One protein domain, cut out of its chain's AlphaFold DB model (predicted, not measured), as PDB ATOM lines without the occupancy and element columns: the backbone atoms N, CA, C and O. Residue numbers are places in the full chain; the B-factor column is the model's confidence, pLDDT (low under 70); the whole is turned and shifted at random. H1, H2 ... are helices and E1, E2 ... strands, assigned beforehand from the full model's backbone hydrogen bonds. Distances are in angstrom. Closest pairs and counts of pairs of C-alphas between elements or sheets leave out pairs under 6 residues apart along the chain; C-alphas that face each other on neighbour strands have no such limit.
ATOM      1  N   ARG A 141      24.855  59.558  12.685       65.56
ATOM      2  CA  ARG A 141      23.485  59.634  12.148       65.56
ATOM      3  C   ARG A 141      23.129  58.455  11.226       65.56
ATOM      4  O   ARG A 141      21.978  58.022  11.243       65.56
ATOM      5  N   ALA A 142      24.093  57.931  10.462       73.94
ATOM      6  CA  ALA A 142      23.870  56.804   9.557       73.94
ATOM      7  C   ALA A 142      23.668  55.490  10.323       73.94
ATOM      8  O   ALA A 142      22.785  54.723   9.962       73.94
ATOM      9  N   ALA A 143      24.390  55.264  11.428       77.00
ATOM     10  CA  ALA A 143      24.209  54.070  12.259       77.00
ATOM     11  C   ALA A 143      22.789  53.981  12.853       77.00
ATOM     12  O   ALA A 143      22.186  52.906  12.877       77.00
ATOM     13  N   ARG A 144      22.209  55.117  13.274       82.62
ATOM     14  CA  ARG A 144      20.824  55.152  13.778       82.62
ATOM     15  C   ARG A 144      19.802  54.818  12.691       82.62
ATOM     16  O   ARG A 144      18.911  54.015  12.948       82.62
ATOM     17  N   LEU A 145      19.914  55.424  11.507       86.44
ATOM     18  CA  LEU A 145      18.969  55.180  10.412       86.44
ATOM     19  C   LEU A 145      19.151  53.776   9.812       86.44
ATOM     20  O   LEU A 145      18.165  53.080   9.605       86.44
ATOM     21  N   GLY A 146      20.393  53.307   9.664       87.12
ATOM     22  CA  GLY A 146      20.708  51.924   9.300       87.12
ATOM     23  C   GLY A 146      20.030  50.918  10.232       87.12
ATOM     24  O   GLY A 146      19.337  50.029   9.755       87.12
ATOM     25  N   LYS A 147      20.098  51.116  11.558       87.94
ATOM     26  CA  LYS A 147      19.374  50.259  12.513       87.94
ATOM     27  C   LYS A 147      17.859  50.235  12.264       87.94
ATOM     28  O   LYS A 147      17.271  49.160  12.324       87.94
ATOM     29  N   GLN A 148      17.234  51.379  11.975       92.81
ATOM     30  CA  GLN A 148      15.797  51.435  11.669       92.81
ATOM     31  C   GLN A 148      15.452  50.686  10.372       92.81
ATOM     32  O   GLN A 148      14.451  49.973  10.327       92.81
ATOM     33  N   LEU A 149      16.290  50.816   9.340       92.81
ATOM     34  CA  LEU A 149      16.133  50.103   8.069       92.81
ATOM     35  C   LEU A 149      16.295  48.591   8.267       92.81
ATOM     36  O   LEU A 149      15.434  47.840   7.827       92.81
ATOM     37  N   CYS A 150      17.310  48.139   9.011       92.06
ATOM     38  CA  CYS A 150      17.479  46.722   9.347       92.06
ATOM     39  C   CYS A 150      16.279  46.163  10.129       92.06
ATOM     40  O   CYS A 150      15.838  45.052   9.850       92.06
ATOM     41  N   GLN A 151      15.716  46.922  11.079       92.44
ATOM     42  CA  GLN A 151      14.506  46.511  11.807       92.44
ATOM     43  C   GLN A 151      13.302  46.339  10.868       92.44
ATOM     44  O   GLN A 151      12.591  45.342  10.972       92.44
ATOM     45  N   HIS A 152      13.107  47.271   9.932       95.44
ATOM     46  CA  HIS A 152      12.052  47.183   8.925       95.44
ATOM     47  C   HIS A 152      12.275  46.009   7.949       95.44
ATOM     48  O   HIS A 152      11.366  45.211   7.765       95.44
ATOM     49  N   ILE A 153      13.483  45.834   7.400       95.06
ATOM     50  CA  ILE A 153      13.830  44.731   6.480       95.06
ATOM     51  C   ILE A 153      13.622  43.358   7.140       95.06
ATOM     52  O   ILE A 153      13.071  42.448   6.522       95.06
ATOM     53  N   VAL A 154      14.026  43.198   8.404       93.19
ATOM     54  CA  VAL A 154      13.822  41.946   9.151       93.19
ATOM     55  C   VAL A 154      12.331  41.658   9.356       93.19
ATOM     56  O   VAL A 154      11.922  40.512   9.171       93.19
ATOM     57  N   GLY A 155      11.533  42.677   9.703       92.19
ATOM     58  CA  GLY A 155      10.100  42.533   9.985       92.19
ATOM     59  C   GLY A 155       9.197  42.405   8.751       92.19
ATOM     60  O   GLY A 155       8.228  41.657   8.802       92.19
ATOM     61  N   MET A 156       9.518  43.099   7.655       93.62
ATOM     62  CA  MET A 156       8.673  43.196   6.451       93.62
ATOM     63  C   MET A 156       9.129  42.303   5.288       93.62
ATOM     64  O   MET A 156       8.434  42.237   4.278       93.62
ATOM     65  N   ASN A 157      10.288  41.639   5.414       92.94
ATOM     66  CA  ASN A 157      10.841  40.678   4.448       92.94
ATOM     67  C   ASN A 157      10.661  41.085   2.959       92.94
ATOM     68  O   ASN A 157      10.015  40.357   2.204       92.94
ATOM     69  N   PRO A 158      11.182  42.250   2.531       94.56
ATOM     70  CA  PRO A 158      11.129  42.681   1.131       94.56
ATOM     71  C   PRO A 158      11.863  41.717   0.190       94.56
ATOM     72  O   PRO A 158      12.815  41.040   0.592       94.56
ATOM     73  N   ARG A 159      11.492  41.736  -1.097       92.81
ATOM     74  CA  ARG A 159      12.258  41.074  -2.166       92.81
ATOM     75  C   ARG A 159      13.684  41.660  -2.204       92.81
ATOM     76  O   ARG A 159      13.794  42.886  -2.190       92.81
ATOM     77  N   PRO A 160      14.748  40.836  -2.305       90.62
ATOM     78  CA  PRO A 160      16.121  41.315  -2.469       90.62
ATOM     79  C   PRO A 160      16.300  42.319  -3.620       90.62
ATOM     80  O   PRO A 160      15.638  42.222  -4.658       90.62
ATOM     81  N   GLY A 161      17.235  43.255  -3.437       89.50
ATOM     82  CA  GLY A 161      17.545  44.321  -4.391       89.50
ATOM     83  C   GLY A 161      16.604  45.535  -4.326       89.50
ATOM     84  O   GLY A 161      15.563  45.532  -3.671       89.50
ATOM     85  N   LEU A 162      16.991  46.614  -5.014       92.19
ATOM     86  CA  LEU A 162      16.341  47.936  -4.932       92.19
ATOM     87  C   LEU A 162      15.585  48.354  -6.207       92.19
ATOM     88  O   LEU A 162      15.233  49.521  -6.375       92.19
ATOM     89  N   GLU A 163      15.334  47.410  -7.114       90.44
ATOM     90  CA  GLU A 163      14.542  47.640  -8.326       90.44
ATOM     91  C   GLU A 163      13.098  48.037  -7.965       90.44
ATOM     92  O   GLU A 163      12.384  47.304  -7.272       90.44
ATOM     93  N   ILE A 164      12.677  49.210  -8.453       90.75
ATOM     94  CA  ILE A 164      11.339  49.771  -8.240       90.75
ATOM     95  C   ILE A 164      10.371  49.158  -9.253       90.75
ATOM     96  O   ILE A 164      10.492  49.383 -10.456       90.75
ATOM     97  N   THR A 165       9.401  48.399  -8.750       90.00
ATOM     98  CA  THR A 165       8.298  47.818  -9.524       90.00
ATOM     99  C   THR A 165       7.109  48.779  -9.609       90.00
ATOM    100  O   THR A 165       7.104  49.851  -8.998       90.00
ATOM    101  N   GLU A 166       6.055  48.392 -10.334       91.19
ATOM    102  CA  GLU A 166       4.739  49.001 -10.116       91.19
ATOM    103  C   GLU A 166       4.295  48.748  -8.655       91.19
ATOM    104  O   GLU A 166       4.559  47.655  -8.137       91.19
ATOM    105  N   PRO A 167       3.671  49.724  -7.959       91.88
ATOM    106  CA  PRO A 167       3.241  49.539  -6.572       91.88
ATOM    107  C   PRO A 167       2.146  48.480  -6.439       91.88
ATOM    108  O   PRO A 167       1.217  48.449  -7.251       91.88
ATOM    109  N   ASN A 168       2.196  47.669  -5.380       92.62
ATOM    110  CA  ASN A 168       1.132  46.699  -5.118       92.62
ATOM    111  C   ASN A 168      -0.206  47.417  -4.818       92.62
ATOM    112  O   ASN A 168      -0.252  48.439  -4.128       92.62
ATOM    113  N   ALA A 169      -1.308  46.864  -5.335       92.38
ATOM    114  CA  ALA A 169      -2.669  47.315  -5.059       92.38
ATOM    115  C   ALA A 169      -3.058  47.160  -3.576       92.38
ATOM    116  O   ALA A 169      -3.863  47.951  -3.083       92.38
ATOM    117  N   ASN A 170      -2.472  46.188  -2.864       91.44
ATOM    118  CA  ASN A 170      -2.498  46.125  -1.403       91.44
ATOM    119  C   ASN A 170      -1.138  46.586  -0.829       91.44
ATOM    120  O   ASN A 170      -0.143  45.887  -1.021       91.44
ATOM    121  N   PRO A 171      -1.067  47.716  -0.091       87.38
ATOM    122  CA  PRO A 171       0.167  48.177   0.551       87.38
ATOM    123  C   PRO A 171       0.760  47.206   1.584       87.38
ATOM    124  O   PRO A 171       1.965  47.260   1.823       87.38
ATOM    125  N   GLU A 172      -0.052  46.329   2.185       87.06
ATOM    126  CA  GLU A 172       0.411  45.302   3.137       87.06
ATOM    127  C   GLU A 172       1.161  44.153   2.436       87.06
ATOM    128  O   GLU A 172       2.006  43.499   3.042       87.06
ATOM    129  N   GLU A 173       0.889  43.938   1.147       90.88
ATOM    130  CA  GLU A 173       1.539  42.934   0.293       90.88
ATOM    131  C   GLU A 173       2.662  43.545  -0.570       90.88
ATOM    132  O   GLU A 173       3.158  42.913  -1.505       90.88
ATOM    133  N   GLU A 174       3.070  44.790  -0.308       94.62
ATOM    134  CA  GLU A 174       4.183  45.422  -1.018       94.62
ATOM    135  C   GLU A 174       5.502  44.684  -0.721       94.62
ATOM    136  O   GLU A 174       5.798  44.322   0.420       94.62
ATOM    137  N   GLN A 175       6.301  44.442  -1.760       92.88
ATOM    138  CA  GLN A 175       7.545  43.661  -1.698       92.88
ATOM    139  C   GLN A 175       8.769  44.457  -2.156       92.88
ATOM    140  O   GLN A 175       9.893  44.070  -1.835       92.88
ATOM    141  N   CYS A 176       8.587  45.572  -2.870       94.50
ATOM    142  CA  CYS A 176       9.679  46.490  -3.167       94.50
ATOM    143  C   CYS A 176       9.984  47.335  -1.918       94.50
ATOM    144  O   CYS A 176       9.183  48.192  -1.542       94.50
ATOM    145  N   LEU A 177      11.153  47.131  -1.294       96.00
ATOM    146  CA  LEU A 177      11.566  47.807  -0.052       96.00
ATOM    147  C   LEU A 177      11.308  49.323  -0.077       96.00
ATOM    148  O   LEU A 177      10.741  49.870   0.861       96.00
ATOM    149  N   LEU A 178      11.686  50.013  -1.158       95.56
ATOM    150  CA  LEU A 178      11.540  51.471  -1.265       95.56
ATOM    151  C   LEU A 178      10.072  51.935  -1.283       95.56
ATOM    152  O   LEU A 178       9.791  53.079  -0.912       95.56
ATOM    153  N   LEU A 179       9.153  51.055  -1.688       95.69
ATOM    154  CA  LEU A 179       7.717  51.300  -1.750       95.69
ATOM    155  C   LEU A 179       6.972  50.879  -0.474       95.69
ATOM    156  O   LEU A 179       5.880  51.402  -0.250       95.69
ATOM    157  N   GLN A 180       7.522  49.996   0.365       95.88
ATOM    158  CA  GLN A 180       6.849  49.521   1.581       95.88
ATOM    159  C   GLN A 180       6.521  50.677   2.559       95.88
ATOM    160  O   GLN A 180       7.325  51.612   2.698       95.88
ATOM    161  N   PRO A 181       5.370  50.634   3.267       95.75
ATOM    162  CA  PRO A 181       5.102  51.502   4.417       95.75
ATOM    163  C   PRO A 181       6.167  51.300   5.501       95.75
ATOM    164  O   PRO A 181       6.553  50.171   5.813       95.75
ATOM    165  N   PHE A 182       6.685  52.382   6.072       95.06
ATOM    166  CA  PHE A 182       7.821  52.300   6.982       95.06
ATOM    167  C   PHE A 182       7.397  51.813   8.377       95.06
ATOM    168  O   PHE A 182       6.542  52.399   9.029       95.06
ATOM    169  N   PHE A 183       8.063  50.771   8.884       91.06
ATOM    170  CA  PHE A 183       7.653  50.033  10.098       91.06
ATOM    171  C   PHE A 183       7.614  50.869  11.399       91.06
ATOM    172  O   PHE A 183       7.048  50.434  12.397       91.06
ATOM    173  N   LEU A 184       8.231  52.056  11.424       90.31
ATOM    174  CA  LEU A 184       8.199  52.961  12.584       90.31
ATOM    175  C   LEU A 184       7.311  54.203  12.372       90.31
ATOM    176  O   LEU A 184       7.158  54.985  13.308       90.31
ATOM    177  N   ASP A 185       6.769  54.396  11.166       92.00
ATOM    178  CA  ASP A 185       5.805  55.441  10.803       92.00
ATOM    179  C   ASP A 185       5.116  55.050   9.481       92.00
ATOM    180  O   ASP A 185       5.602  55.357   8.393       92.00
ATOM    181  N   GLU A 186       3.982  54.351   9.568       90.25
ATOM    182  CA  GLU A 186       3.250  53.813   8.406       90.25
ATOM    183  C   GLU A 186       2.715  54.906   7.457       90.25
ATOM    184  O   GLU A 186       2.337  54.616   6.322       90.25
ATOM    185  N   ASN A 187       2.719  56.175   7.886       93.88
ATOM    186  CA  ASN A 187       2.297  57.318   7.071       93.88
ATOM    187  C   ASN A 187       3.295  57.666   5.949       93.88
ATOM    188  O   ASN A 187       2.979  58.503   5.101       93.88
ATOM    189  N   ILE A 188       4.497  57.075   5.952       94.75
ATOM    190  CA  ILE A 188       5.556  57.321   4.963       94.75
ATOM    191  C   ILE A 188       6.098  56.012   4.386       94.75
ATOM    192  O   ILE A 188       6.103  54.974   5.046       94.75
ATOM    193  N   ARG A 189       6.603  56.057   3.149       95.50
ATOM    194  CA  ARG A 189       7.308  54.920   2.531       95.50
ATOM    195  C   ARG A 189       8.800  54.957   2.867       95.50
ATOM    196  O   ARG A 189       9.358  56.034   3.094       95.50
ATOM    197  N   VAL A 190       9.480  53.809   2.841       96.06
ATOM    198  CA  VAL A 190      10.930  53.719   3.131       96.06
ATOM    199  C   VAL A 190      11.763  54.643   2.240       96.06
ATOM    200  O   VAL A 190      12.644  55.341   2.744       96.06
ATOM    201  N   GLY A 191      11.467  54.695   0.936       94.81
ATOM    202  CA  GLY A 191      12.147  55.594  -0.001       94.81
ATOM    203  C   GLY A 191      12.007  57.069   0.392       94.81
ATOM    204  O   GLY A 191      12.972  57.827   0.316       94.81
ATOM    205  N   GLU A 192      10.845  57.468   0.913       95.12
ATOM    206  CA  GLU A 192      10.632  58.829   1.406       95.12
ATOM    207  C   GLU A 192      11.398  59.088   2.715       95.12
ATOM    208  O   GLU A 192      12.009  60.144   2.871       95.12
ATOM    209  N   HIS A 193      11.433  58.124   3.642       95.06
ATOM    210  CA  HIS A 193      12.201  58.239   4.892       95.06
ATOM    211  C   HIS A 193      13.715  58.368   4.647       95.06
ATOM    212  O   HIS A 193      14.391  59.143   5.332       95.06
ATOM    213  N   LEU A 194      14.237  57.664   3.636       93.25
ATOM    214  CA  LEU A 194      15.609  57.804   3.135       93.25
ATOM    215  C   LEU A 194      15.863  59.215   2.577       93.25
ATOM    216  O   LEU A 194      16.783  59.899   3.036       93.25
ATOM    217  N   MET A 195      15.004  59.683   1.661       92.62
ATOM    218  CA  MET A 195      15.095  61.024   1.063       92.62
ATOM    219  C   MET A 195      15.029  62.138   2.118       92.62
ATOM    220  O   MET A 195      15.862  63.042   2.106       92.62
ATOM    221  N   ARG A 196      14.108  62.046   3.088       93.25
ATOM    222  CA  ARG A 196      13.953  62.991   4.215       93.25
ATOM    223  C   ARG A 196      15.178  63.065   5.150       93.25
ATOM    224  O   ARG A 196      15.205  63.914   6.042       93.25
ATOM    225  N   ASN A 197      16.169  62.182   4.997       90.06
ATOM    226  CA  ASN A 197      17.362  62.102   5.849       90.06
ATOM    227  C   ASN A 197      18.698  62.266   5.105       90.06
ATOM    228  O   ASN A 197      19.749  62.021   5.708       90.06
ATOM    229  N   ASP A 198      18.675  62.680   3.834       90.00
ATOM    230  CA  ASP A 198      19.866  62.810   2.984       90.00
ATOM    231  C   ASP A 198      20.687  61.502   2.944       90.00
ATOM    232  O   ASP A 198      21.904  61.481   3.192       90.00
ATOM    233  N   MET A 199      20.004  60.375   2.710       87.88
ATOM    234  CA  MET A 199      20.634  59.067   2.520       87.88
ATOM    235  C   MET A 199      20.134  58.371   1.256       87.88
ATOM    236  O   MET A 199      18.956  58.426   0.915       87.88
ATOM    237  N   ILE A 200      21.057  57.665   0.611       88.81
ATOM    238  CA  ILE A 200      20.804  56.697  -0.452       88.81
ATOM    239  C   ILE A 200      21.043  55.316   0.167       88.81
ATOM    240  O   ILE A 200      21.953  55.159   0.985       88.81
ATOM    241  N   LEU A 201      20.209  54.341  -0.185       90.50
ATOM    242  CA  LEU A 201      20.461  52.927   0.083       90.50
ATOM    243  C   LEU A 201      21.068  52.339  -1.195       90.50
ATOM    244  O   LEU A 201      20.500  52.537  -2.267       90.50
ATOM    245  N   GLU A 202      22.232  51.701  -1.091       90.06
ATOM    246  CA  GLU A 202      22.958  51.155  -2.251       90.06
ATOM    247  C   GLU A 202      22.575  49.694  -2.516       90.06
ATOM    248  O   GLU A 202      22.330  49.328  -3.662       90.06
ATOM    249  N   ASP A 203      22.451  48.892  -1.455       89.75
ATOM    250  CA  ASP A 203      21.937  47.520  -1.478       89.75
ATOM    251  C   ASP A 203      21.459  47.108  -0.067       89.75
ATOM    252  O   ASP A 203      21.676  47.841   0.908       89.75
ATOM    253  N   PHE A 204      20.827  45.940   0.070       91.38
ATOM    254  CA  PHE A 204      20.599  45.290   1.361       91.38
ATOM    255  C   PHE A 204      20.611  43.759   1.248       91.38
ATOM    256  O   PHE A 204      20.169  43.185   0.258       91.38
ATOM    257  N   ILE A 205      21.029  43.090   2.325       90.06
ATOM    258  CA  ILE A 205      20.972  41.629   2.449       90.06
ATOM    259  C   ILE A 205      20.161  41.282   3.702       90.06
ATOM    260  O   ILE A 205      20.406  41.825   4.782       90.06
ATOM    261  N   ARG A 206      19.197  40.365   3.563       90.69
ATOM    262  CA  ARG A 206      18.478  39.720   4.672       90.69
ATOM    263  C   ARG A 206      18.875  38.245   4.687       90.69
ATOM    264  O   ARG A 206      18.766  37.586   3.663       90.69
ATOM    265  N   ILE A 207      19.315  37.747   5.840       90.12
ATOM    266  CA  ILE A 207      19.635  36.329   6.064       90.12
ATOM    267  C   ILE A 207      18.784  35.844   7.239       90.12
ATOM    268  O   ILE A 207      18.566  36.584   8.201       90.12
ATOM    269  N   GLU A 208      18.283  34.619   7.147       89.38
ATOM    270  CA  GLU A 208      17.441  33.971   8.148       89.38
ATOM    271  C   GLU A 208      17.878  32.512   8.284       89.38
ATOM    272  O   GLU A 208      18.046  31.819   7.286       89.38
ATOM    273  N   CYS A 209      18.083  32.067   9.525       89.00
ATOM    274  CA  CYS A 209      18.771  30.807   9.781       89.00
ATOM    275  C   CYS A 209      17.976  29.594   9.279       89.00
ATOM    276  O   CYS A 209      16.817  29.406   9.653       89.00
ATOM    277  N   GLY A 210      18.626  28.759   8.468       83.94
ATOM    278  CA  GLY A 210      18.023  27.596   7.823       83.94
ATOM    279  C   GLY A 210      17.287  27.888   6.511       83.94
ATOM    280  O   GLY A 210      16.523  27.025   6.077       83.94
ATOM    281  N   GLN A 211      17.488  29.054   5.884       81.81
ATOM    282  CA  GLN A 211      17.164  29.248   4.462       81.81
ATOM    283  C   GLN A 211      18.221  28.584   3.558       81.81
ATOM    284  O   GLN A 211      19.375  28.431   3.949       81.81
ATOM    285  N   ASP A 212      17.826  28.187   2.345       70.06
ATOM    286  CA  ASP A 212      18.740  27.631   1.340       70.06
ATOM    287  C   ASP A 212      19.566  28.746   0.665       70.06
ATOM    288  O   ASP A 212      18.997  29.748   0.229       70.06
ATOM    289  N   ASP A 213      20.879  28.542   0.481       59.19
ATOM    290  CA  ASP A 213      21.839  29.532  -0.072       59.19
ATOM    291  C   ASP A 213      21.408  30.194  -1.399       59.19
ATOM    292  O   ASP A 213      21.871  31.281  -1.749       59.19
TER     293      ASP A 213
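This is residues 141 to 213 of the 231 residues of the protein "Elongation factor Ts, mitochondrial" of Paragonimus westermani (UniProt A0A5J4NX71). This is a domain of little regular structure: one long helix, H1, with the short helix H2 near it and the short strand E1 running straight into H2, and long loops, residues 157 to 184 and 196 to 213, making up much of the rest. The last stretch, residues 196 to 213, runs from H2 to an end far from it. The printed part has 73 residues; H1, E1 and H2 follow in that order, mostly helix, with only 27 residues in named elements. It is compact, with a radius of gyration of the C-alphas of 12.2 A, and spans 36 by 32 by 20 A.

H1, residues 141 to 156, is 22.8 A long and begins at C-alpha 141 (23.485, 59.634, 12.148). E1 is residues 185 to 189. H2, residues 190 to 195, ends at C-alpha 195 (15.095, 61.024, 1.063).

H1 and H2 are near each other, with 7 pairs of C-alphas within 10 A. H1 and E1 are apart. E1 and H2 meet only through their tight link. E1 pairs with no named strand. In H1 and H2 every O i to N i+4 pair is within hydrogen-bond range.

The C-alphas of Arg 196 and Gly 210 are the two farthest apart, 35.8 A. The link from H1 to E1 is long, 28 residues. The printed part has no cut. Residues 141 and 213 are under 70 in pLDDT.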